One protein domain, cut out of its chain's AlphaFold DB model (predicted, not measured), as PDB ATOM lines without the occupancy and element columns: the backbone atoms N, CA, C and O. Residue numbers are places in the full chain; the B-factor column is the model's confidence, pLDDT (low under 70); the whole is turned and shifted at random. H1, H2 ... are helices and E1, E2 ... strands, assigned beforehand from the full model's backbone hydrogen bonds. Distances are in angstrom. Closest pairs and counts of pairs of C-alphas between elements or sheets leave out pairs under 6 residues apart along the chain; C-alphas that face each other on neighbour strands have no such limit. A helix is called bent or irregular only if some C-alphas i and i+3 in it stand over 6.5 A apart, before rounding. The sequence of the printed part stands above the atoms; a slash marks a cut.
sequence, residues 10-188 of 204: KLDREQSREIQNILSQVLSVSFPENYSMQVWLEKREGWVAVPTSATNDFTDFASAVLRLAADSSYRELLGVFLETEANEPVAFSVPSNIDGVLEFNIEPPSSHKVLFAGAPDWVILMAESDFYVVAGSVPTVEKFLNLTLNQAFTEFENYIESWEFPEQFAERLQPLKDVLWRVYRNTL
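Overview. This is residues 10 to 188 of the 204 residues of an uncharacterized protein of Cyanobacteria bacterium UBA11049 (UniProt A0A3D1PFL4). A strongly twisted, antiparallel sheet of six strands runs through the middle of this domain, with H2, H3 and H4 covering one face and H1 and H6 over the other, at opposite ends of the sheet. H5 and H6 fold into a helical hairpin along the edge strand E3, and the small strand hairpin of E1 and E2 stands between H1 and H6, apart from the six strands. The sheet's order is E3 E8 E7 E6 E4 E5. The printed part has 179 residues with six named helices and eight named strands, in the order H1 E1 E2 E3 H2 E4 E5 H3 E6 E7 E8 H4 H5 H6, and the class is mixed, helices and strands. It is compact, with a radius of gyration of the C-alphas of 15.7 A, and rounded, spanning 43 by 41 by 32 A.

Along the chain. In the large sheet, E3 holds residues 47 to 53 and is 19.9 A long, E8 residues 131 to 137, 19.5 A, E7 residues 122 to 127, 15.8 A, E6 residues 113 to 116, E4 residues 76 to 81, 16.5 A, and E5 residues 90 to 95, 16.3 A. C-alpha 47 is at (34.824, -12.195, 12.844). E1 is residues 27 to 30 and E2 residues 38 to 42. H1, residues 13 to 23, begins with C-alpha 13 at (42.884, -33.923, -5.780). H2 is residues 58 to 71, 20.8 A, H3 residues 98 to 106, H4 residues 138 to 145, and H5 residues 149 to 160, 16.6 A. H6, residues 167 to 188, is 31.5 A long and ends with C-alpha 188 at (29.703, -3.594, 17.269). H6 is only just irregular, with C-alphas 172 and 175 6.6 A apart, and has a kink of 26 degrees near residue 174.

Arrangement. E6, E7 and E8 form a meander, each strand the antiparallel neighbour of the one before. N 124 and O 115 are 2.8 A apart between E7 and E6, and N 133 and O 125 2.8 A between E8 and E7. Within hydrogen-bond range are also N 50 and O 134 between E3 and E8, 2.9 A apart, N 80 and O 114 between E4 and E6, 2.8 A apart, and N 79 and O 92 between E4 and E5, 2.9 A apart. E5, H3 and E6 are a split strand-helix-strand unit, two strands running the same way with E4 between them, and its crossover is right-handed. Helices on both faces give three layers, H2, H3 and H4 on one face and H1 on the other. H2 touches H3 at a steep tilt of 56 degrees, closest at the C-alphas of Ala 62 and Val 101, 5.6 A. With residues 64 to 68 alone, H2 touches H4, closest at the C-alphas of Ala 64 and Phe 144, 5.1 A. H1 runs across the strands, at 77 degrees to E5 on the local plane. H6 is on the same face as H1 and runs along E3, at 19 degrees on the local plane. H5 and H6 touch at a shallow tilt of 12 degrees, opposite ways, closest at the C-alphas of Ile 160 and Ala 170, 5.4 A. In the hairpin of E1 and E2, N 28 and O 40 are 2.8 A apart. In H1, H3, H4 and H5 every O i to N i+4 pair is within hydrogen-bond range; H2 has 9 of 10 and H6 16 of 18.

Size, cuts and confidence. The two C-alphas farthest apart are those of Glu 14 and Trp 163, 46.6 A. The printed part has no cut, and no link is long. Residues 163 to 168 stand free. The mean pLDDT of the printed part is 84.8; residues 33 to 36, 55 to 56, 84 to 87, 108 to 111, 128 to 129, 163 to 165 and 187 to 188 are under 70.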
ATOM      1  N   LYS A  10      51.515 -27.477  -5.378       92.00
ATOM      2  CA  LYS A  10      50.174 -27.919  -5.772       92.00
ATOM      3  C   LYS A  10      49.815 -29.211  -5.038       92.00
ATOM      4  O   LYS A  10      50.555 -30.194  -5.110       92.00
ATOM      5  N   LEU A  11      48.671 -29.203  -4.367       92.19
ATOM      6  CA  LEU A  11      48.151 -30.364  -3.659       92.19
ATOM      7  C   LEU A  11      47.443 -31.313  -4.628       92.19
ATOM      8  O   LEU A  11      46.937 -30.901  -5.679       92.19
ATOM      9  N   ASP A  12      47.400 -32.599  -4.284       92.81
ATOM     10  CA  ASP A  12      46.647 -33.563  -5.080       92.81
ATOM     11  C   ASP A  12      45.128 -33.319  -4.981       92.81
ATOM     12  O   ASP A  12      44.645 -32.411  -4.298       92.81
ATOM     13  N   ARG A  13      44.339 -34.110  -5.717       89.06
ATOM     14  CA  ARG A  13      42.884 -33.923  -5.780       89.06
ATOM     15  C   ARG A  13      42.189 -34.206  -4.445       89.06
ATOM     16  O   ARG A  13      41.173 -33.577  -4.159       89.06
ATOM     17  N   GLU A  14      42.676 -35.170  -3.672       92.75
ATOM     18  CA  GLU A  14      42.079 -35.545  -2.390       92.75
ATOM     19  C   GLU A  14      42.368 -34.468  -1.346       92.75
ATOM     20  O   GLU A  14      41.435 -33.922  -0.755       92.75
ATOM     21  N   GLN A  15      43.632 -34.061  -1.244       92.94
ATOM     22  CA  GLN A  15      44.071 -32.949  -0.408       92.94
ATOM     23  C   GLN A  15      43.351 -31.651  -0.786       92.94
ATOM     24  O   GLN A  15      42.827 -30.952   0.075       92.94
ATOM     25  N   SER A  16      43.236 -31.344  -2.082       91.44
ATOM     26  CA  SER A  16      42.523 -30.144  -2.539       91.44
ATOM     27  C   SER A  16      41.057 -30.138  -2.111       91.44
ATOM     28  O   SER A  16      40.553 -29.093  -1.704       91.44
ATOM     29  N   ARG A  17      40.370 -31.286  -2.151       90.31
ATOM     30  CA  ARG A  17      38.988 -31.401  -1.660       90.31
ATOM     31  C   ARG A  17      38.897 -31.202  -0.153       90.31
ATOM     32  O   ARG A  17      37.959 -30.563   0.310       90.31
ATOM     33  N   GLU A  18      39.853 -31.723   0.607       91.94
ATOM     34  CA  GLU A  18      39.915 -31.503   2.052       91.94
ATOM     35  C   GLU A  18      40.084 -30.014   2.383       91.94
ATOM     36  O   GLU A  18      39.295 -29.461   3.150       91.94
ATOM     37  N   ILE A  19      41.032 -29.336   1.729       92.44
ATOM     38  CA  ILE A  19      41.254 -27.894   1.900       92.44
ATOM     39  C   ILE A  19      40.015 -27.086   1.496       92.44
ATOM     40  O   ILE A  19      39.629 -26.154   2.202       92.44
ATOM     41  N   GLN A  20      39.336 -27.462   0.411       89.44
ATOM     42  CA  GLN A  20      38.079 -26.827   0.006       89.44
ATOM     43  C   GLN A  20      36.965 -27.037   1.033       89.44
ATOM     44  O   GLN A  20      36.229 -26.098   1.329       89.44
ATOM     45  N   ASN A  21      36.858 -28.226   1.628       90.06
ATOM     46  CA  ASN A  21      35.889 -28.481   2.693       90.06
ATOM     47  C   ASN A  21      36.173 -27.611   3.924       90.06
ATOM     48  O   ASN A  21      35.236 -27.090   4.529       90.06
ATOM     49  N   ILE A  22      37.443 -27.404   4.278       91.31
ATOM     50  CA  ILE A  22      37.841 -26.494   5.361       91.31
ATOM     51  C   ILE A  22      37.455 -25.047   5.019       91.31
ATOM     52  O   ILE A  22      36.804 -24.380   5.824       91.31
ATOM     53  N   LEU A  23      37.790 -24.580   3.813       90.56
ATOM     54  CA  LEU A  23      37.483 -23.224   3.353       90.56
ATOM     55  C   LEU A  23      35.967 -22.962   3.263       90.56
ATOM     56  O   LEU A  23      35.511 -21.878   3.621       90.56
ATOM     57  N   SER A  24      35.177 -23.968   2.875       88.62
ATOM     58  CA  SER A  24      33.711 -23.874   2.748       88.62
ATOM     59  C   SER A  24      32.983 -23.503   4.044       88.62
ATOM     60  O   SER A  24      31.836 -23.064   4.013       88.62
ATOM     61  N   GLN A  25      33.653 -23.627   5.192       86.12
ATOM     62  CA  GLN A  25      33.118 -23.201   6.488       86.12
ATOM     63  C   GLN A  25      33.026 -21.676   6.624       86.12
ATOM     64  O   GLN A  25      32.307 -21.188   7.496       86.12
ATOM     65  N   VAL A  26      33.782 -20.934   5.811       86.50
ATOM     66  CA  VAL A  26      33.883 -19.468   5.888       86.50
ATOM     67  C   VAL A  26      33.698 -18.773   4.550       86.50
ATOM     68  O   VAL A  26      33.448 -17.573   4.530       86.50
ATOM     69  N   LEU A  27      33.815 -19.500   3.440       87.31
ATOM     70  CA  LEU A  27      33.739 -18.938   2.102       87.31
ATOM     71  C   LEU A  27      33.036 -19.911   1.151       87.31
ATOM     72  O   LEU A  27      33.513 -21.020   0.920       87.31
ATOM     73  N   SER A  28      31.916 -19.481   0.575       84.62
ATOM     74  CA  SER A  28      31.188 -20.220  -0.458       84.62
ATOM     75  C   SER A  28      31.435 -19.577  -1.821       84.62
ATOM     76  O   SER A  28      31.297 -18.367  -1.971       84.62
ATOM     77  N   VAL A  29      31.749 -20.385  -2.832       80.44
ATOM     78  CA  VAL A  29      31.907 -19.926  -4.219       80.44
ATOM     79  C   VAL A  29      30.848 -20.586  -5.083       80.44
ATOM     80  O   VAL A  29      30.628 -21.794  -4.983       80.44
ATOM     81  N   SER A  30      30.188 -19.807  -5.935       79.62
ATOM     82  CA  SER A  30      29.241 -20.322  -6.921       79.62
ATOM     83  C   SER A  30      29.493 -19.717  -8.290       79.62
ATOM     84  O   SER A  30      29.775 -18.528  -8.402       79.62
ATOM     85  N   PHE A  31      29.315 -20.532  -9.327       73.75
ATOM     86  CA  PHE A  31      29.386 -20.131 -10.730       73.75
ATOM     87  C   PHE A  31      27.984 -20.238 -11.350       73.75
ATOM     88  O   PHE A  31      27.656 -21.276 -11.930       73.75
ATOM     89  N   PRO A  32      27.106 -19.237 -11.156       71.12
ATOM     90  CA  PRO A  32      25.810 -19.198 -11.826       71.12
ATOM     91  C   PRO A  32      25.952 -19.242 -13.359       71.12
ATOM     92  O   PRO A  32      27.007 -18.946 -13.919       71.12
ATOM     93  N   GLU A  33      24.873 -19.618 -14.056       66.06
ATOM     94  CA  GLU A  33      24.849 -19.861 -15.516       66.06
ATOM     95  C   GLU A  33      25.287 -18.655 -16.375       66.06
ATOM     96  O   GLU A  33      25.556 -18.799 -17.566       66.06
ATOM     97  N   ASN A  34      25.378 -17.466 -15.778       64.31
ATOM     98  CA  ASN A  34      25.874 -16.237 -16.393       64.31
ATOM     99  C   ASN A  34      27.412 -16.082 -16.337       64.31
ATOM    100  O   ASN A  34      27.912 -15.045 -16.762       64.31
ATOM    101  N   TYR A  35      28.150 -17.085 -15.843       60.91
ATOM    102  CA  TYR A  35      29.621 -17.135 -15.763       60.91
ATOM    103  C   TYR A  35      30.285 -16.059 -14.887       60.91
ATOM    104  O   TYR A  35      31.507 -15.940 -14.903       60.91
ATOM    105  N   SER A  36      29.526 -15.302 -14.090       69.69
ATOM    106  CA  SER A  36      30.109 -14.424 -13.071       69.69
ATOM    107  C   SER A  36      30.327 -15.229 -11.795       69.69
ATOM    108  O   SER A  36      29.345 -15.663 -11.183       69.69
ATOM    109  N   MET A  37      31.577 -15.444 -11.385       75.12
ATOM    110  CA  MET A  37      31.852 -16.059 -10.090       75.12
ATOM    111  C   MET A  37      31.256 -15.186  -8.980       75.12
ATOM    112  O   MET A  37      31.473 -13.981  -8.934       75.12
ATOM    113  N   GLN A  38      30.502 -15.802  -8.077       79.44
ATOM    114  CA  GLN A  38      30.035 -15.162  -6.855       79.44
ATOM    115  C   GLN A  38      30.784 -15.759  -5.675       79.44
ATOM    116  O   GLN A  38      30.792 -16.980  -5.491       79.44
ATOM    117  N   VAL A  39      31.386 -14.893  -4.864       81.62
ATOM    118  CA  VAL A  39      32.061 -15.275  -3.625       81.62
ATOM    119  C   VAL A  39      31.255 -14.736  -2.461       81.62
ATOM    120  O   VAL A  39      30.973 -13.543  -2.372       81.62
ATOM    121  N   TRP A  40      30.899 -15.642  -1.564       84.56
ATOM    122  CA  TRP A  40      30.130 -15.361  -0.371       84.56
ATOM    123  C   TRP A  40      30.990 -15.614   0.856       84.56
ATOM    124  O   TRP A  40      31.458 -16.733   1.061       84.56
ATOM    125  N   LEU A  41      31.164 -14.601   1.699       85.44
ATOM    126  CA  LEU A  41      31.801 -14.779   2.999       85.44
ATOM    127  C   LEU A  41      30.741 -15.162   4.042       85.44
ATOM    128  O   LEU A  41      29.743 -14.452   4.216       85.44
ATOM    129  N   GLU A  42      30.945 -16.279   4.737       84.19
ATOM    130  CA  GLU A  42      30.071 -16.729   5.822       84.19
ATOM    131  C   GLU A  42      30.400 -15.963   7.105       84.19
ATOM    132  O   GLU A  42      31.543 -15.930   7.574       84.19
ATOM    133  N   LYS A  43      29.382 -15.382   7.736       77.00
ATOM    134  CA  LYS A  43      29.551 -14.705   9.019       77.00
ATOM    135  C   LYS A  43      29.855 -15.717  10.127       77.00
ATOM    136  O   LYS A  43      28.987 -16.513  10.497       77.00
ATOM    137  N   ARG A  44      31.043 -15.605  10.731       82.69
ATOM    138  CA  ARG A  44      31.408 -16.284  11.984       82.69
ATOM    139  C   ARG A  44      31.298 -15.357  13.189       82.69
ATOM    140  O   ARG A  44      31.419 -14.138  13.076       82.69
ATOM    141  N   GLU A  45      31.089 -15.946  14.361       82.62
ATOM    142  CA  GLU A  45      31.126 -15.207  15.623       82.62
ATOM    143  C   GLU A  45      32.516 -14.597  15.863       82.62
ATOM    144  O   GLU A  45      33.539 -15.249  15.662       82.62
ATOM    145  N   GLY A  46      32.547 -13.323  16.261       83.56
ATOM    146  CA  GLY A  46      33.785 -12.584  16.530       83.56
ATOM    147  C   GLY A  46      34.597 -12.190  15.291       83.56
ATOM    148  O   GLY A  46      35.631 -11.541  15.446       83.56
ATOM    149  N   TRP A  47      34.148 -12.555  14.085       89.44
ATOM    150  CA  TRP A  47      34.824 -12.195  12.844       89.44
ATOM    151  C   TRP A  47      34.308 -10.881  12.268       89.44
ATOM    152  O   TRP A  47      33.113 -10.581  12.308       89.44
ATOM    153  N   VAL A  48      35.226 -10.133  11.672       90.62
ATOM    154  CA  VAL A  48      34.961  -8.971  10.825       90.62
ATOM    155  C   VAL A  48      35.622  -9.192   9.472       90.62
ATOM    156  O   VAL A  48      36.547  -9.992   9.361       90.62
ATOM    157  N   ALA A  49      35.139  -8.488   8.455       92.00
ATOM    158  CA  ALA A  49      35.713  -8.495   7.119       92.00
ATOM    159  C   ALA A  49      35.896  -7.056   6.652       92.00
ATOM    160  O   ALA A  49      34.970  -6.249   6.766       92.00
ATOM    161  N   VAL A  50      37.094  -6.739   6.172       92.06
ATOM    162  CA  VAL A  50      37.486  -5.379   5.800       92.06
ATOM    163  C   VAL A  50      38.132  -5.403   4.419       92.06
ATOM    164  O   VAL A  50      39.052  -6.201   4.204       92.06
ATOM    165  N   PRO A  51      37.663  -4.562   3.484       91.25
ATOM    166  CA  PRO A  51      38.322  -4.391   2.206       91.25
ATOM    167  C   PRO A  51      39.538  -3.465   2.358       91.25
ATOM    168  O   PRO A  51      39.526  -2.521   3.149       91.25
ATOM    169  N   THR A  52      40.595  -3.729   1.602       89.62
ATOM    170  CA  THR A  52      41.800  -2.895   1.538       89.62
ATOM    171  C   THR A  52      42.336  -2.883   0.112       89.62
ATOM    172  O   THR A  52      42.094  -3.825  -0.641       89.62
ATOM    173  N   SER A  53      43.020  -1.816  -0.291       85.81
ATOM    174  CA  SER A  53      43.563  -1.718  -1.644       85.81
ATOM    175  C   SER A  53      44.650  -2.766  -1.876       85.81
ATOM    176  O   SER A  53      45.425  -3.106  -0.976       85.81
ATOM    177  N   ALA A  54      44.722  -3.278  -3.103       76.25
ATOM    178  CA  ALA A  54      45.870  -4.062  -3.512       76.25
ATOM    179  C   ALA A  54      47.058  -3.109  -3.679       76.25
ATOM    180  O   ALA A  54      47.120  -2.322  -4.623       76.25
ATOM    181  N   THR A  55      47.989  -3.109  -2.722       66.94
ATOM    182  CA  THR A  55      49.211  -2.316  -2.855       66.94
ATOM    183  C   THR A  55      50.032  -2.847  -4.027       66.94
ATOM    184  O   THR A  55      50.254  -4.051  -4.142       66.94
ATOM    185  N   ASN A  56      50.560  -1.945  -4.862       60.19
ATOM    186  CA  ASN A  56      51.548  -2.310  -5.887       60.19
ATOM    187  C   ASN A  56      52.847  -2.864  -5.268       60.19
ATOM    188  O   ASN A  56      53.651  -3.483  -5.965       60.19
ATOM    189  N   ASP A  57      53.067  -2.640  -3.967       77.94
ATOM    190  CA  ASP A  57      54.141  -3.280  -3.220       77.94
ATOM    191  C   ASP A  57      53.681  -4.639  -2.672       77.94
ATOM    192  O   ASP A  57      53.072  -4.745  -1.603       77.94
ATOM    193  N   PHE A  58      53.986  -5.699  -3.421       78.88
ATOM    194  CA  PHE A  58      53.733  -7.077  -2.999       78.88
ATOM    195  C   PHE A  58      54.511  -7.466  -1.729       78.88
ATOM    196  O   PHE A  58      54.110  -8.394  -1.019       78.88
ATOM    197  N   THR A  59      55.599  -6.758  -1.409       83.12
ATOM    198  CA  THR A  59      56.423  -7.011  -0.219       83.12
ATOM    199  C   THR A  59      55.682  -6.637   1.059       83.12
ATOM    200  O   THR A  59      55.801  -7.342   2.065       83.12
ATOM    201  N   ASP A  60      54.886  -5.568   1.022       86.38
ATOM    202  CA  ASP A  60      54.071  -5.134   2.158       86.38
ATOM    203  C   ASP A  60      52.965  -6.145   2.460       86.38
ATOM    204  O   ASP A  60      52.793  -6.548   3.617       86.38
ATOM    205  N   PHE A  61      52.293  -6.642   1.414       89.31
ATOM    206  CA  PHE A  61      51.330  -7.737   1.523       89.31
ATOM    207  C   PHE A  61      51.971  -8.975   2.157       89.31
ATOM    208  O   PHE A  61      51.486  -9.487   3.168       89.31
ATOM    209  N   ALA A  62      53.096  -9.438   1.605       91.19
ATOM    210  CA  ALA A  62      53.755 -10.636   2.102       91.19
ATOM    211  C   ALA A  62      54.236 -10.455   3.551       91.19
ATOM    212  O   ALA A  62      54.033 -11.332   4.391       91.19
ATOM    213  N   SER A  63      54.764  -9.280   3.895       92.00
ATOM    214  CA  SER A  63      55.129  -8.938   5.272       92.00
ATOM    215  C   SER A  63      53.925  -8.971   6.219       92.00
ATOM    216  O   SER A  63      54.046  -9.463   7.343       92.00
ATOM    217  N   ALA A  64      52.756  -8.486   5.789       92.12
ATOM    218  CA  ALA A  64      51.521  -8.536   6.571       92.12
ATOM    219  C   ALA A  64      51.041  -9.971   6.816       92.12
ATOM    220  O   ALA A  64      50.749 -10.331   7.960       92.12
ATOM    221  N   VAL A  65      51.047 -10.814   5.782       93.19
ATOM    222  CA  VAL A  65      50.727 -12.246   5.897       93.19
ATOM    223  C   VAL A  65      51.675 -12.943   6.874       93.19
ATOM    224  O   VAL A  65      51.230 -13.657   7.772       93.19
ATOM    225  N   LEU A  66      52.985 -12.712   6.755       93.38
ATOM    226  CA  LEU A  66      53.980 -13.348   7.622       93.38
ATOM    227  C   LEU A  66      53.849 -12.912   9.083       93.38
ATOM    228  O   LEU A  66      54.044 -13.729   9.985       93.38
ATOM    229  N   ARG A  67      53.453 -11.657   9.339       92.44
ATOM    230  CA  ARG A  67      53.101 -11.204  10.694       92.44
ATOM    231  C   ARG A  67      51.931 -12.003  11.271       92.44
ATOM    232  O   ARG A  67      51.955 -12.283  12.469       92.44
ATOM    233  N   LEU A  68      50.924 -12.358  10.470       91.69
ATOM    234  CA  LEU A  68      49.821 -13.210  10.928       91.69
ATOM    235  C   LEU A  68      50.281 -14.650  11.172       91.69
ATOM    236  O   LEU A  68      49.985 -15.222  12.220       91.69
ATOM    237  N   ALA A  69      51.036 -15.222  10.232       90.88
ATOM    238  CA  ALA A  69      51.521 -16.600  10.312       90.88
ATOM    239  C   ALA A  69      52.401 -16.844  11.552       90.88
ATOM    240  O   ALA A  69      52.302 -17.895  12.192       90.88
ATOM    241  N   ALA A  70      53.230 -15.859  11.916       88.31
ATOM    242  CA  ALA A  70      54.138 -15.939  13.055       88.31
ATOM    243  C   ALA A  70      53.417 -16.067  14.409       88.31
ATOM    244  O   ALA A  70      53.857 -16.852  15.248       88.31
ATOM    245  N   ASP A  71      52.305 -15.355  14.622       80.50
ATOM    246  CA  ASP A  71      51.580 -15.375  15.907       80.50
ATOM    247  C   ASP A  71      50.993 -16.744  16.221       80.50
ATOM    248  O   ASP A  71      51.032 -17.208  17.361       80.50
ATOM    249  N   SER A  72      50.483 -17.408  15.192       78.19
ATOM    250  CA  SER A  72      49.866 -18.723  15.320       78.19
ATOM    251  C   SER A  72      50.862 -19.866  15.101       78.19
ATOM    252  O   SER A  72      50.471 -21.030  15.065       78.19
ATOM    253  N   SER A  73      52.161 -19.556  14.974       84.56
ATOM    254  CA  SER A  73      53.232 -20.534  14.721       84.56
ATOM    255  C   SER A  73      52.990 -21.412  13.481       84.56
ATOM    256  O   SER A  73      53.446 -22.560  13.425       84.56
ATOM    257  N   TYR A  74      52.290 -20.880  12.474       85.81
ATOM    258  CA  TYR A  74      52.004 -21.600  11.238       85.81
ATOM    259  C   TYR A  74      53.249 -21.657  10.357       85.81
ATOM    260  O   TYR A  74      53.745 -20.635   9.887       85.81
ATOM    261  N   ARG A  75      53.755 -22.873  10.120       84.94
ATOM    262  CA  ARG A  75      54.900 -23.117   9.223       84.94
ATOM    263  C   ARG A  75      54.504 -23.161   7.749       84.94
ATOM    264  O   ARG A  75      55.338 -22.879   6.893       84.94
ATOM    265  N   GLU A  76      53.251 -23.503   7.488       90.44
ATOM    266  CA  GLU A  76      52.650 -23.558   6.163       90.44
ATOM    267  C   GLU A  76      51.279 -22.885   6.204       90.44
ATOM    268  O   GLU A  76      50.555 -22.963   7.203       90.44
ATOM    269  N   LEU A  77      50.953 -22.220   5.104       94.94
ATOM    270  CA  LEU A  77      49.674 -21.606   4.795       94.94
ATOM    271  C   LEU A  77      48.989 -22.416   3.694       94.94
ATOM    272  O   LEU A  77      49.618 -23.187   2.967       94.94
ATOM    273  N   LEU A  78      47.686 -22.213   3.559       94.94
ATOM    274  CA  LEU A  78      46.859 -22.869   2.562       94.94
ATOM    275  C   LEU A  78      46.364 -21.832   1.566       94.94
ATOM    276  O   LEU A  78      45.718 -20.851   1.934       94.94
ATOM    277  N   GLY A  79      46.691 -22.064   0.302       93.94
ATOM    278  CA  GLY A  79      46.275 -21.237  -0.815       93.94
ATOM    279  C   GLY A  79      45.260 -21.966  -1.684       93.94
ATOM    280  O   GLY A  79      45.438 -23.147  -1.968       93.94
ATOM    281  N   VAL A  80      44.203 -21.295  -2.133       92.31
ATOM    282  CA  VAL A  80      43.237 -21.854  -3.088       92.31
ATOM    283  C   VAL A  80      43.029 -20.879  -4.232       92.31
ATOM    284  O   VAL A  80      42.675 -19.725  -4.003       92.31
ATOM    285  N   PHE A  81      43.206 -21.348  -5.463       90.38
ATOM    286  CA  PHE A  81      42.729 -20.636  -6.647       90.38
ATOM    287  C   PHE A  81      41.280 -21.031  -6.874       90.38
ATOM    288  O   PHE A  81      40.987 -22.213  -7.066       90.38
ATOM    289  N   LEU A  82      40.385 -20.050  -6.792       86.25
ATOM    290  CA  LEU A  82      38.942 -20.248  -6.920       86.25
ATOM    291  C   LEU A  82      38.536 -20.417  -8.385       86.25
ATOM    292  O   LEU A  82      37.658 -21.217  -8.690       86.25
ATOM    293  N   GLU A  83      39.223 -19.714  -9.284       77.25
ATOM    294  CA  GLU A  83      39.010 -19.780 -10.728       77.25
ATOM    295  C   GLU A  83      40.154 -20.536 -11.398       77.25
ATOM    296  O   GLU A  83      41.323 -20.159 -11.296       77.25
ATOM    297  N   THR A  84      39.815 -21.616 -12.101       68.44
ATOM    298  CA  THR A  84      40.756 -22.374 -12.932       68.44
ATOM    299  C   THR A  84      40.131 -22.673 -14.287       68.44
ATOM    300  O   THR A  84      38.910 -22.647 -14.425       68.44
ATOM    301  N   GLU A  85      40.947 -23.016 -15.287       63.50
ATOM    302  CA  GLU A  85      40.469 -23.375 -16.636       63.50
ATOM    303  C   GLU A  85      39.448 -24.531 -16.641       63.50
ATOM    304  O   GLU A  85      38.665 -24.669 -17.578       63.50
ATOM    305  N   ALA A  86      39.446 -25.364 -15.595       65.94
ATOM    306  CA  ALA A  86      38.520 -26.480 -15.431       65.94
ATOM    307  C   ALA A  86      37.280 -26.137 -14.581       65.94
ATOM    308  O   ALA A  86      36.471 -27.027 -14.327       65.94
ATOM    309  N   ASN A  87      37.137 -24.888 -14.116       66.94
ATOM    310  CA  ASN A  87      36.143 -24.458 -13.122       66.94
ATOM    311  C   ASN A  87      36.153 -25.301 -11.827       66.94
ATOM    312  O   ASN A  87      35.151 -25.384 -11.119       66.94
ATOM    313  N   GLU A  88      37.282 -25.938 -11.510       74.25
ATOM    314  CA  GLU A  88      37.492 -26.656 -10.250       74.25
ATOM    315  C   GLU A  88      38.549 -25.902  -9.432       74.25
ATOM    316  O   GLU A  88      39.662 -25.710  -9.934       74.25
ATOM    317  N   PRO A  89      38.264 -25.485  -8.183       83.56
ATOM    318  CA  PRO A  89      39.272 -24.845  -7.355       83.56
ATOM    319  C   PRO A  89      40.483 -25.760  -7.136       83.56
ATOM    320  O   PRO A  89      40.343 -26.979  -6.999       83.56
ATOM    321  N   VAL A  90      41.681 -25.182  -7.081       88.81
ATOM    322  CA  VAL A  90      42.936 -25.924  -6.868       88.81
ATOM    323  C   VAL A  90      43.631 -25.389  -5.629       88.81
ATOM    324  O   VAL A  90      43.784 -24.177  -5.486       88.81
ATOM    325  N   ALA A  91      44.053 -26.293  -4.744       92.44
ATOM    326  CA  ALA A  91      44.723 -25.939  -3.503       92.44
ATOM    327  C   ALA A  91      46.248 -26.097  -3.588       92.44
ATOM    328  O   ALA A  91      46.775 -26.929  -4.335       92.44
ATOM    329  N   PHE A  92      46.941 -25.314  -2.770       93.75
ATOM    330  CA  PHE A  92      48.390 -25.236  -2.677       93.75
ATOM    331  C   PHE A  92      48.815 -25.183  -1.209       93.75
ATOM    332  O   PHE A  92      48.183 -24.496  -0.403       93.75
ATOM    333  N   SER A  93      49.908 -25.872  -0.878       94.19
ATOM    334  CA  SER A  93      50.691 -25.544   0.313       94.19
ATOM    335  C   SER A  93      51.591 -24.359  -0.022       94.19
ATOM    336  O   SER A  93      52.305 -24.380  -1.031       94.19
ATOM    337  N   VAL A  94      51.527 -23.319   0.803       94.88
ATOM    338  CA  VAL A  94      52.306 -22.091   0.653       94.88
ATOM    339  C   VAL A  94      53.216 -21.976   1.874       94.88
ATOM    340  O   VAL A  94      52.709 -21.848   2.990       94.88
ATOM    341  N   PRO A  95      54.548 -22.028   1.730       93.50
ATOM    342  CA  PRO A  95      55.426 -21.924   2.886       93.50
ATOM    343  C   PRO A  95      55.292 -20.538   3.528       93.50
ATOM    344  O   PRO A  95      55.192 -19.529   2.829       93.50
ATOM    345  N   SER A  96      55.323 -20.474   4.863       93.38
ATOM    346  CA  SER A  96      55.257 -19.216   5.626       93.38
ATOM    347  C   SER A  96      56.578 -18.433   5.561       93.38
ATOM    348  O   SER A  96      57.207 -18.150   6.584       93.38
ATOM    349  N   ASN A  97      57.034 -18.108   4.355       93.12
ATOM    350  CA  ASN A  97      58.183 -17.255   4.077       93.12
ATOM    351  C   ASN A  97      57.836 -16.236   2.977       93.12
ATOM    352  O   ASN A  97      56.764 -16.294   2.374       93.12
ATOM    353  N   ILE A  98      58.724 -15.265   2.760       92.38
ATOM    354  CA  ILE A  98      58.463 -14.161   1.827       92.38
ATOM    355  C   ILE A  98      58.270 -14.674   0.396       92.38
ATOM    356  O   ILE A  98      57.312 -14.281  -0.261       92.38
ATOM    357  N   ASP A  99      59.114 -15.607  -0.044       92.19
ATOM    358  CA  ASP A  99      59.128 -16.100  -1.421       92.19
ATOM    359  C   ASP A  99      57.852 -16.881  -1.761       92.19
ATOM    360  O   ASP A  99      57.248 -16.648  -2.803       92.19
ATOM    361  N   GLY A 100      57.376 -17.738  -0.854       92.62
ATOM    362  CA  GLY A 100      56.147 -18.507  -1.042       92.62
ATOM    363  C   GLY A 100      54.897 -17.637  -1.102       92.62
ATOM    364  O   GLY A 100      54.039 -17.848  -1.959       92.62
ATOM    365  N   VAL A 101      54.792 -16.638  -0.221       92.62
ATOM    366  CA  VAL A 101      53.640 -15.722  -0.222       92.62
ATOM    367  C   VAL A 101      53.639 -14.843  -1.472       92.62
ATOM    368  O   VAL A 101      52.581 -14.637  -2.068       92.62
ATOM    369  N   LEU A 102      54.809 -14.354  -1.892       90.75
ATOM    370  CA  LEU A 102      54.945 -13.594  -3.135       90.75
ATOM    371  C   LEU A 102      54.598 -14.450  -4.356       90.75
ATOM    372  O   LEU A 102      53.811 -14.006  -5.191       90.75
ATOM    373  N   GLU A 103      55.118 -15.678  -4.441       90.50
ATOM    374  CA  GLU A 103      54.809 -16.600  -5.539       90.50
ATOM    375  C   GLU A 103      53.302 -16.875  -5.623       90.50
ATOM    376  O   GLU A 103      52.717 -16.767  -6.701       90.50
ATOM    377  N   PHE A 104      52.643 -17.137  -4.488       90.50
ATOM    378  CA  PHE A 104      51.194 -17.346  -4.453       90.50
ATOM    379  C   PHE A 104      50.403 -16.109  -4.904       90.50
ATOM    380  O   PHE A 104      49.429 -16.224  -5.653       90.50
ATOM    381  N   ASN A 105      50.809 -14.915  -4.462       87.06
ATOM    382  CA  ASN A 105      50.104 -13.683  -4.807       87.06
ATOM    383  C   ASN A 105      50.235 -13.353  -6.303       87.06
ATOM    384  O   ASN A 105      49.260 -12.961  -6.941       87.06
ATOM    385  N   ILE A 106      51.404 -13.602  -6.897       83.44
ATOM    386  CA  ILE A 106      51.682 -13.273  -8.302       83.44
ATOM    387  C   ILE A 106      51.040 -14.284  -9.264       83.44
ATOM    388  O   ILE A 106      50.520 -13.887 -10.305       83.44
ATOM    389  N   GLU A 107      51.002 -15.575  -8.925       75.44
ATOM    390  CA  GLU A 107      50.634 -16.625  -9.886       75.44
ATOM    391  C   GLU A 107      49.301 -17.313  -9.553       75.44
ATOM    392  O   GLU A 107      49.102 -17.690  -8.402       75.44
ATOM    393  N   PRO A 108      48.374 -17.488 -10.514       69.25
ATOM    394  CA  PRO A 108      48.279 -16.766 -11.781       69.25
ATOM    395  C   PRO A 108      47.785 -15.318 -11.550       69.25
ATOM    396  O   PRO A 108      47.011 -15.075 -10.624       69.25
ATOM    397  N   PRO A 109      48.180 -14.346 -12.384       58.97
ATOM    398  CA  PRO A 109      47.959 -12.911 -12.144       58.97
ATOM    399  C   PRO A 109      46.501 -12.432 -12.273       58.97
ATOM    400  O   PRO A 109      46.233 -11.246 -12.127       58.97
ATOM    401  N   SER A 110      45.554 -13.325 -12.568       60.25
ATOM    402  CA  SER A 110      44.160 -12.972 -12.859       60.25
ATOM    403  C   SER A 110      43.142 -13.959 -12.289       60.25
ATOM    404  O   SER A 110      42.028 -14.029 -12.798       60.25
ATOM    405  N   SER A 111      43.523 -14.776 -11.303       69.19
ATOM    406  CA  SER A 111      42.554 -15.623 -10.609       69.19
ATOM    407  C   SER A 111      42.140 -14.989  -9.298       69.19
ATOM    408  O   SER A 111      42.925 -14.334  -8.613       69.19
ATOM    409  N   HIS A 112      40.903 -15.256  -8.917       85.25
ATOM    410  CA  HIS A 112      40.479 -15.095  -7.544       85.25
ATOM    411  C   HIS A 112      41.182 -16.123  -6.665       85.25
ATOM    412  O   HIS A 112      41.138 -17.330  -6.938       85.25
ATOM    413  N   LYS A 113      41.842 -15.649  -5.608       89.94
ATOM    414  CA  LYS A 113      42.651 -16.494  -4.723       89.94
ATOM    415  C   LYS A 113      42.255 -16.284  -3.285       89.94
ATOM    416  O   LYS A 113      41.908 -15.183  -2.877       89.94
ATOM    417  N   VAL A 114      42.389 -17.331  -2.491       93.12
ATOM    418  CA  VAL A 114      42.262 -17.239  -1.041       93.12
ATOM    419  C   VAL A 114      43.530 -17.763  -0.407       93.12
ATOM    420  O   VAL A 114      43.997 -18.837  -0.775       93.12
ATOM    421  N   LEU A 115      44.061 -17.018   0.556       94.44
ATOM    422  CA  LEU A 115      45.127 -17.471   1.438       94.44
ATOM    423  C   LEU A 115      44.598 -17.524   2.869       94.44
ATOM    424  O   LEU A 115      43.936 -16.591   3.326       94.44
ATOM    425  N   PHE A 116      44.873 -18.615   3.573       94.38
ATOM    426  CA  PHE A 116      44.430 -18.814   4.949       94.38
ATOM    427  C   PHE A 116      45.367 -19.746   5.719       94.38
ATOM    428  O   PHE A 116      46.295 -20.329   5.156       94.38
ATOM    429  N   ALA A 117      45.117 -19.903   7.016       88.06
ATOM    430  CA  ALA A 117      45.835 -20.852   7.858       88.06
ATOM    431  C   ALA A 117      44.888 -21.632   8.780       88.06
ATOM    432  O   ALA A 117      43.882 -21.091   9.244       88.06
ATOM    433  N   GLY A 118      45.235 -22.890   9.075       77.75
ATOM    434  CA  GLY A 118      44.529 -23.723  10.053       77.75
ATOM    435  C   GLY A 118      43.087 -24.082   9.660       77.75
ATOM    436  O   GLY A 118      42.823 -24.463   8.521       77.75
ATOM    437  N   ALA A 119      42.168 -23.987  10.631       76.06
ATOM    438  CA  ALA A 119      40.740 -24.296  10.497       76.06
ATOM    439  C   ALA A 119      39.877 -23.022  10.430       76.06
ATOM    440  O   ALA A 119      39.190 -22.644  11.385       76.06
ATOM    441  N   PRO A 120      39.847 -22.416   9.241       77.88
ATOM    442  CA  PRO A 120      40.538 -21.152   8.993       77.88
ATOM    443  C   PRO A 120      40.382 -20.154  10.153       77.88
ATOM    444  O   PRO A 120      39.258 -19.822  10.531       77.88
ATOM    445  N   ASP A 121      41.503 -19.658  10.690       86.19
ATOM    446  CA  ASP A 121      41.531 -18.617  11.744       86.19
ATOM    447  C   ASP A 121      41.348 -17.199  11.183       86.19
ATOM    448  O   ASP A 121      40.894 -16.280  11.870       86.19
ATOM    449  N   TRP A 122      41.729 -17.037   9.923       92.56
ATOM    450  CA  TRP A 122      41.573 -15.851   9.102       92.56
ATOM    451  C   TRP A 122      41.596 -16.278   7.641       92.56
ATOM    452  O   TRP A 122      42.118 -17.343   7.309       92.56
ATOM    453  N   VAL A 123      41.046 -15.442   6.771       94.12
ATOM    454  CA  VAL A 123      41.121 -15.600   5.321       94.12
ATOM    455  C   VAL A 123      41.455 -14.263   4.684       94.12
ATOM    456  O   VAL A 123      40.980 -13.214   5.119       94.12
ATOM    457  N   ILE A 124      42.275 -14.305   3.645       93.75
ATOM    458  CA  ILE A 124      42.553 -13.167   2.781       93.75
ATOM    459  C   ILE A 124      42.084 -13.565   1.393       93.75
ATOM    460  O   ILE A 124      42.685 -14.432   0.756       93.75
ATOM    461  N   LEU A 125      40.988 -12.961   0.953       91.56
ATOM    462  CA  LEU A 125      40.513 -13.078  -0.414       91.56
ATOM    463  C   LEU A 125      41.199 -12.009  -1.258       91.56
ATOM    464  O   LEU A 125      41.093 -10.818  -0.977       91.56
ATOM    465  N   MET A 126      41.864 -12.455  -2.307       88.12
ATOM    466  CA  MET A 126      42.390 -11.624  -3.377       88.12
ATOM    467  C   MET A 126      41.370 -11.652  -4.506       88.12
ATOM    468  O   MET A 126      41.224 -12.673  -5.187       88.12
ATOM    469  N   ALA A 127      40.600 -10.568  -4.610       73.38
ATOM    470  CA  ALA A 127      39.508 -10.430  -5.558       73.38
ATOM    471  C   ALA A 127      39.898  -9.412  -6.622       73.38
ATOM    472  O   ALA A 127      39.885  -8.210  -6.372       73.38
ATOM    473  N   GLU A 128      40.256  -9.926  -7.799       66.06
ATOM    474  CA  GLU A 128      40.787  -9.135  -8.908       66.06
ATOM    475  C   GLU A 128      42.043  -8.321  -8.511       66.06
ATOM    476  O   GLU A 128      42.480  -8.308  -7.362       66.06
ATOM    477  N   SER A 129      42.705  -7.679  -9.469       65.56
ATOM    478  CA  SER A 129      44.002  -7.005  -9.252       65.56
ATOM    479  C   SER A 129      43.933  -5.749  -8.364       65.56
ATOM    480  O   SER A 129      44.931  -5.043  -8.230       65.56
ATOM    481  N   ASP A 130      42.766  -5.441  -7.797       74.56
ATOM    482  CA  ASP A 130      42.411  -4.098  -7.341       74.56
ATOM    483  C   ASP A 130      42.278  -3.997  -5.814       74.56
ATOM    484  O   ASP A 130      42.604  -2.970  -5.215       74.56
ATOM    485  N   PHE A 131      41.823  -5.059  -5.145       85.31
ATOM    486  CA  PHE A 131      41.630  -5.043  -3.697       85.31
ATOM    487  C   PHE A 131      41.738  -6.432  -3.063       85.31
ATOM    488  O   PHE A 131      41.617  -7.480  -3.699       85.31
ATOM    489  N   TYR A 132      41.933  -6.424  -1.750       89.25
ATOM    490  CA  TYR A 132      41.875  -7.604  -0.904       89.25
ATOM    491  C   TYR A 132      40.721  -7.468   0.087       89.25
ATOM    492  O   TYR A 132      40.414  -6.370   0.554       89.25
ATOM    493  N   VAL A 133      40.110  -8.586   0.468       91.56
ATOM    494  CA  VAL A 133      39.207  -8.656   1.620       91.56
ATOM    495  C   VAL A 133      39.852  -9.532   2.675       91.56
ATOM    496  O   VAL A 133      40.095 -10.718   2.459       91.56
ATOM    497  N   VAL A 134      40.117  -8.944   3.835       93.38
ATOM    498  CA  VAL A 134      40.720  -9.633   4.976       93.38
ATOM    499  C   VAL A 134      39.622  -9.906   5.983       93.38
ATOM    500  O   VAL A 134      38.939  -8.978   6.418       93.38
ATOM    501  N   ALA A 135      39.447 -11.168   6.361       93.00
ATOM    502  CA  ALA A 135      38.462 -11.566   7.349       93.00
ATOM    503  C   ALA A 135      39.067 -12.438   8.449       93.00
ATOM    504  O   ALA A 135      39.924 -13.281   8.204       93.00
ATOM    505  N   GLY A 136      38.618 -12.221   9.679       92.12
ATOM    506  CA  GLY A 136      39.150 -12.870  10.872       92.12
ATOM    507  C   GLY A 136      38.695 -12.139  12.128       92.12
ATOM    508  O   GLY A 136      37.823 -11.271  12.070       92.12
ATOM    509  N   SER A 137      39.296 -12.457  13.273       90.81
ATOM    510  CA  SER A 137      39.053 -11.689  14.500       90.81
ATOM    511  C   SER A 137      39.506 -10.228  14.355       90.81
ATOM    512  O   SER A 137      40.432  -9.945  13.596       90.81
ATOM    513  N   VAL A 138      38.903  -9.300  15.112       91.56
ATOM    514  CA  VAL A 138      39.294  -7.873  15.085       91.56
ATOM    515  C   VAL A 138      40.810  -7.677  15.269       91.56
ATOM    516  O   VAL A 138      41.411  -7.059  14.393       91.56
ATOM    517  N   PRO A 139      41.471  -8.263  16.295       92.38
ATOM    518  CA  PRO A 139      42.922  -8.135  16.444       92.38
ATOM    519  C   PRO A 139      43.712  -8.662  15.243       92.38
ATOM    520  O   PRO A 139      44.737  -8.092  14.880       92.38
ATOM    521  N   THR A 140      43.246  -9.745  14.615       92.62
ATOM    522  CA  THR A 140      43.893 -10.322  13.430       92.62
ATOM    523  C   THR A 140      43.815  -9.372  12.239       92.62
ATOM    524  O   THR A 140      44.828  -9.125  11.586       92.62
ATOM    525  N   VAL A 141      42.632  -8.815  11.972       92.94
ATOM    526  CA  VAL A 141      42.413  -7.905  10.840       92.94
ATOM    527  C   VAL A 141      43.179  -6.596  11.036       92.94
ATOM    528  O   VAL A 141      43.900  -6.174  10.133       92.94
ATOM    529  N   GLU A 142      43.122  -5.998  12.229       93.75
ATOM    530  CA  GLU A 142      43.882  -4.777  12.537       93.75
ATOM    531  C   GLU A 142      45.396  -5.008  12.456       93.75
ATOM    532  O   GLU A 142      46.130  -4.147  11.973       93.75
ATOM    533  N   LYS A 143      45.885  -6.189  12.858       92.94
ATOM    534  CA  LYS A 143      47.304  -6.546  12.737       92.94
ATOM    535  C   LYS A 143      47.759  -6.672  11.284       92.94
ATOM    536  O   LYS A 143      48.877  -6.260  10.957       92.94
ATOM    537  N   PHE A 144      46.934  -7.278  10.434       93.38
ATOM    538  CA  PHE A 144      47.238  -7.398   9.011       93.38
ATOM    539  C   PHE A 144      47.365  -6.010   8.381       93.38
ATOM    540  O   PHE A 144      48.409  -5.684   7.815       93.38
ATOM    541  N   LEU A 145      46.333  -5.185   8.575       92.50
ATOM    542  CA  LEU A 145      46.211  -3.851   7.989       92.50
ATOM    543  C   LEU A 145      47.131  -2.816   8.649       92.50
ATOM    544  O   LEU A 145      47.412  -1.787   8.052       92.50
ATOM    545  N   ASN A 146      47.607  -3.087   9.868       93.31
ATOM    546  CA  ASN A 146      48.321  -2.132  10.718       93.31
ATOM    547  C   ASN A 146      47.517  -0.835  10.964       93.31
ATOM    548  O   ASN A 146      48.073   0.260  11.044       93.31
ATOM    549  N   LEU A 147      46.195  -0.973  11.079       93.12
ATOM    550  CA  LEU A 147      45.221   0.108  11.216       93.12
ATOM    551  C   LEU A 147      44.078  -0.344  12.113       93.12
ATOM    552  O   LEU A 147      43.763  -1.531  12.172       93.12
ATOM    553  N   THR A 148      43.401   0.608  12.756       93.62
ATOM    554  CA  THR A 148      42.085   0.310  13.334       93.62
ATOM    555  C   THR A 148      41.069   0.044  12.227       93.62
ATOM    556  O   THR A 148      41.191   0.586  11.126       93.62
ATOM    557  N   LEU A 149      40.015  -0.721  12.516       91.31
ATOM    558  CA  LEU A 149      38.991  -1.022  11.503       91.31
ATOM    559  C   LEU A 149      38.365   0.247  10.900       91.31
ATOM    560  O   LEU A 149      38.183   0.329   9.690       91.31
ATOM    561  N   ASN A 150      38.090   1.270  11.717       91.19
ATOM    562  CA  ASN A 150      37.548   2.543  11.227       91.19
ATOM    563  C   ASN A 150      38.512   3.237  10.255       91.19
ATOM    564  O   ASN A 150      38.076   3.720   9.216       91.19
ATOM    565  N   GLN A 151      39.811   3.265  10.577       93.44
ATOM    566  CA  GLN A 151      40.823   3.829   9.683       93.44
ATOM    567  C   GLN A 151      40.895   3.050   8.373       93.44
ATOM    568  O   GLN A 151      40.920   3.671   7.320       93.44
ATOM    569  N   ALA A 152      40.849   1.718   8.427       92.19
ATOM    570  CA  ALA A 152      40.888   0.888   7.231       92.19
ATOM    571  C   ALA A 152      39.697   1.142   6.291       92.19
ATOM    572  O   ALA A 152      39.887   1.303   5.089       92.19
ATOM    573  N   PHE A 153      38.474   1.250   6.824       91.38
ATOM    574  CA  PHE A 153      37.305   1.591   6.004       91.38
ATOM    575  C   PHE A 153      37.385   3.006   5.417       91.38
ATOM    576  O   PHE A 153      36.994   3.199   4.267       91.38
ATOM    577  N   THR A 154      37.908   3.981   6.169       91.56
ATOM    578  CA  THR A 154      38.148   5.340   5.656       91.56
ATOM    579  C   THR A 154      39.233   5.360   4.580       91.56
ATOM    580  O   THR A 154      39.082   6.046   3.576       91.56
ATOM    581  N   GLU A 155      40.320   4.606   4.742       91.06
ATOM    582  CA  GLU A 155      41.355   4.496   3.711       91.06
ATOM    583  C   GLU A 155      40.823   3.844   2.436       91.06
ATOM    584  O   GLU A 155      41.113   4.326   1.343       91.06
ATOM    585  N   PHE A 156      39.996   2.805   2.560       90.69
ATOM    586  CA  PHE A 156      39.372   2.178   1.399       90.69
ATOM    587  C   PHE A 156      38.362   3.104   0.705       90.69
ATOM    588  O   PHE A 156      38.300   3.133  -0.519       90.69
ATOM    589  N   GLU A 157      37.611   3.912   1.456       90.06
ATOM    590  CA  GLU A 157      36.760   4.969   0.891       90.06
ATOM    591  C   GLU A 157      37.581   5.999   0.104       90.06
ATOM    592  O   GLU A 157      37.272   6.272  -1.053       90.06
ATOM    593  N   ASN A 158      38.690   6.480   0.671       90.00
ATOM    594  CA  ASN A 158      39.595   7.393  -0.031       90.00
ATOM    595  C   ASN A 158      40.199   6.763  -1.299       90.00
ATOM    596  O   ASN A 158      40.435   7.462  -2.282       90.00
ATOM    597  N   TYR A 159      40.464   5.454  -1.279       87.56
ATOM    598  CA  TYR A 159      40.938   4.708  -2.445       87.56
ATOM    599  C   TYR A 159      39.885   4.679  -3.562       87.56
ATOM    600  O   TYR A 159      40.211   5.000  -4.706       87.56
ATOM    601  N   ILE A 160      38.623   4.387  -3.221       86.75
ATOM    602  CA  ILE A 160      37.482   4.414  -4.152       86.75
ATOM    603  C   ILE A 160      37.288   5.809  -4.763       86.75
ATOM    604  O   ILE A 160      37.043   5.927  -5.962       86.75
ATOM    605  N   GLU A 161      37.401   6.860  -3.950       85.12
ATOM    606  CA  GLU A 161      37.200   8.254  -4.370       85.12
ATOM    607  C   GLU A 161      38.413   8.862  -5.092       85.12
ATOM    608  O   GLU A 161      38.348   9.996  -5.581       85.12
ATOM    609  N   SER A 162      39.541   8.149  -5.152       81.75
ATOM    610  CA  SER A 162      40.751   8.690  -5.758       81.75
ATOM    611  C   SER A 162      40.565   8.911  -7.264       81.75
ATOM    612  O   SER A 162      40.064   8.068  -8.005       81.75
ATOM    613  N   TRP A 163      41.006  10.082  -7.728       57.06
ATOM    614  CA  TRP A 163      40.890  10.576  -9.108       57.06
ATOM    615  C   TRP A 163      41.585   9.701 -10.169       57.06
ATOM    616  O   TRP A 163      41.497   9.994 -11.361       57.06
ATOM    617  N   GLU A 164      42.306   8.667  -9.737       67.50
ATOM    618  CA  GLU A 164      43.077   7.762 -10.585       67.50
ATOM    619  C   GLU A 164      42.216   6.644 -11.196       67.50
ATOM    620  O   GLU A 164      42.643   6.022 -12.170       67.50
ATOM    621  N   PHE A 165      40.992   6.423 -10.697       67.19
ATOM    622  CA  PHE A 165      40.118   5.350 -11.175       67.19
ATOM    623  C   PHE A 165      38.910   5.854 -11.989       67.19
ATOM    624  O   PHE A 165      38.333   6.898 -11.681       67.19
ATOM    625  N   PRO A 166      38.485   5.118 -13.037       73.50
ATOM    626  CA  PRO A 166      37.250   5.414 -13.767       73.50
ATOM    627  C   PRO A 166      36.009   5.343 -12.863       73.50
ATOM    628  O   PRO A 166      35.969   4.522 -11.955       73.50
ATOM    629  N   GLU A 167      34.944   6.094 -13.170       76.81
ATOM    630  CA  GLU A 167      33.665   6.047 -12.420       76.81
ATOM    631  C   GLU A 167      33.126   4.611 -12.235       76.81
ATOM    632  O   GLU A 167      32.639   4.258 -11.164       76.81
ATOM    633  N   GLN A 168      33.318   3.747 -13.239       75.62
ATOM    634  CA  GLN A 168      32.932   2.327 -13.214       75.62
ATOM    635  C   GLN A 168      33.608   1.527 -12.086       75.62
ATOM    636  O   GLN A 168      33.068   0.530 -11.612       75.62
ATOM    637  N   PHE A 169      34.795   1.948 -11.649       78.25
ATOM    638  CA  PHE A 169      35.512   1.335 -10.537       78.25
ATOM    639  C   PHE A 169      34.823   1.635  -9.204       78.25
ATOM    640  O   PHE A 169      34.585   0.729  -8.404       78.25
ATOM    641  N   ALA A 170      34.442   2.898  -8.998       80.38
ATOM    642  CA  ALA A 170      33.728   3.319  -7.804       80.38
ATOM    643  C   ALA A 170      32.326   2.703  -7.735       80.38
ATOM    644  O   ALA A 170      31.933   2.202  -6.681       80.38
ATOM    645  N   GLU A 171      31.612   2.640  -8.865       81.69
ATOM    646  CA  GLU A 171      30.313   1.958  -8.969       81.69
ATOM    647  C   GLU A 171      30.382   0.484  -8.539       81.69
ATOM    648  O   GLU A 171      29.419  -0.036  -7.979       81.69
ATOM    649  N   ARG A 172      31.527  -0.177  -8.754       79.31
ATOM    650  CA  ARG A 172      31.744  -1.581  -8.389       79.31
ATOM    651  C   ARG A 172      32.161  -1.781  -6.929       79.31
ATOM    652  O   ARG A 172      31.701  -2.727  -6.298       79.31
ATOM    653  N   LEU A 173      33.038  -0.936  -6.382       83.81
ATOM    654  CA  LEU A 173      33.607  -1.145  -5.038       83.81
ATOM    655  C   LEU A 173      32.811  -0.483  -3.908       83.81
ATOM    656  O   LEU A 173      32.883  -0.932  -2.759       83.81
ATOM    657  N   GLN A 174      32.038   0.562  -4.210       85.44
ATOM    658  CA  GLN A 174      31.222   1.249  -3.211       85.44
ATOM    659  C   GLN A 174      30.179   0.320  -2.554       85.44
ATOM    660  O   GLN A 174      30.118   0.310  -1.318       85.44
ATOM    661  N   PRO A 175      29.416  -0.514  -3.301       84.31
ATOM    662  CA  PRO A 175      28.478  -1.467  -2.701       84.31
ATOM    663  C   PRO A 175      29.164  -2.440  -1.737       84.31
ATOM    664  O   PRO A 175      28.705  -2.618  -0.606       84.31
ATOM    665  N   LEU A 176      30.324  -2.980  -2.129       84.19
ATOM    666  CA  LEU A 176      31.128  -3.865  -1.287       84.19
ATOM    667  C   LEU A 176      31.513  -3.187   0.036       84.19
ATOM    668  O   LEU A 176      31.282  -3.752   1.111       84.19
ATOM    669  N   LYS A 177      32.072  -1.968  -0.024       86.75
ATOM    670  CA  LYS A 177      32.440  -1.202   1.177       86.75
ATOM    671  C   LYS A 177      31.226  -1.013   2.085       86.75
ATOM    672  O   LYS A 177      31.311  -1.284   3.284       86.75
ATOM    673  N   ASP A 178      30.101  -0.574   1.527       86.12
ATOM    674  CA  ASP A 178      28.892  -0.260   2.287       86.12
ATOM    675  C   ASP A 178      28.296  -1.501   2.963       86.12
ATOM    676  O   ASP A 178      27.871  -1.445   4.125       86.12
ATOM    677  N   VAL A 179      28.305  -2.646   2.275       85.81
ATOM    678  CA  VAL A 179      27.842  -3.920   2.831       85.81
ATOM    679  C   VAL A 179      28.743  -4.372   3.980       85.81
ATOM    680  O   VAL A 179      28.225  -4.670   5.064       85.81
ATOM    681  N   LEU A 180      30.064  -4.377   3.790       85.44
ATOM    682  CA  LEU A 180      31.021  -4.789   4.824       85.44
ATOM    683  C   LEU A 180      30.990  -3.845   6.035       85.44
ATOM    684  O   LEU A 180      30.930  -4.303   7.181       85.44
ATOM    685  N   TRP A 181      30.904  -2.534   5.799       85.69
ATOM    686  CA  TRP A 181      30.771  -1.528   6.853       85.69
ATOM    687  C   TRP A 181      29.486  -1.707   7.662       85.69
ATOM    688  O   TRP A 181      29.493  -1.664   8.896       85.69
ATOM    689  N   ARG A 182      28.359  -1.956   6.986       85.06
ATOM    690  CA  ARG A 182      27.074  -2.224   7.643       85.06
ATOM    691  C   ARG A 182      27.141  -3.475   8.517       85.06
ATOM    692  O   ARG A 182      26.655  -3.448   9.648       85.06
ATOM    693  N   VAL A 183      27.744  -4.558   8.024       79.88
ATOM    694  CA  VAL A 183      27.914  -5.805   8.791       79.88
ATOM    695  C   VAL A 183      28.788  -5.578  10.025       79.88
ATOM    696  O   VAL A 183      28.449  -6.055  11.113       79.88
ATOM    697  N   TYR A 184      29.863  -4.802   9.885       81.50
ATOM    698  CA  TYR A 184      30.729  -4.420  10.994       81.50
ATOM    699  C   TYR A 184      29.990  -3.600  12.062       81.50
ATOM    700  O   TYR A 184      29.980  -3.996  13.230       81.50
ATOM    701  N   ARG A 185      29.293  -2.520  11.680       80.88
ATOM    702  CA  ARG A 185      28.534  -1.686  12.633       80.88
ATOM    703  C   ARG A 185      27.482  -2.482  13.395       80.88
ATOM    704  O   ARG A 185      27.407  -2.383  14.616       80.88
ATOM    705  N   ASN A 186      26.749  -3.351  12.700       73.50
ATOM    706  CA  ASN A 186      25.770  -4.231  13.340       73.50
ATOM    707  C   ASN A 186      26.415  -5.174  14.372       73.50
ATOM    708  O   ASN A 186      25.794  -5.497  15.381       73.50
ATOM    709  N   THR A 187      27.655  -5.607  14.127       68.94
ATOM    710  CA  THR A 187      28.409  -6.477  15.042       68.94
ATOM    711  C   THR A 187      28.889  -5.713  16.280       68.94
ATOM    712  O   THR A 187      28.782  -6.244  17.383       68.94
ATOM    713  N   LEU A 188      29.335  -4.459  16.136       67.94
ATOM    714  CA  LEU A 188      29.703  -3.594  17.269       67.94
ATOM    715  C   LEU A 188      28.509  -3.212  18.148       67.94
ATOM    716  O   LEU A 188      28.613  -3.178  19.372       67.94
TER     717      LEU A 188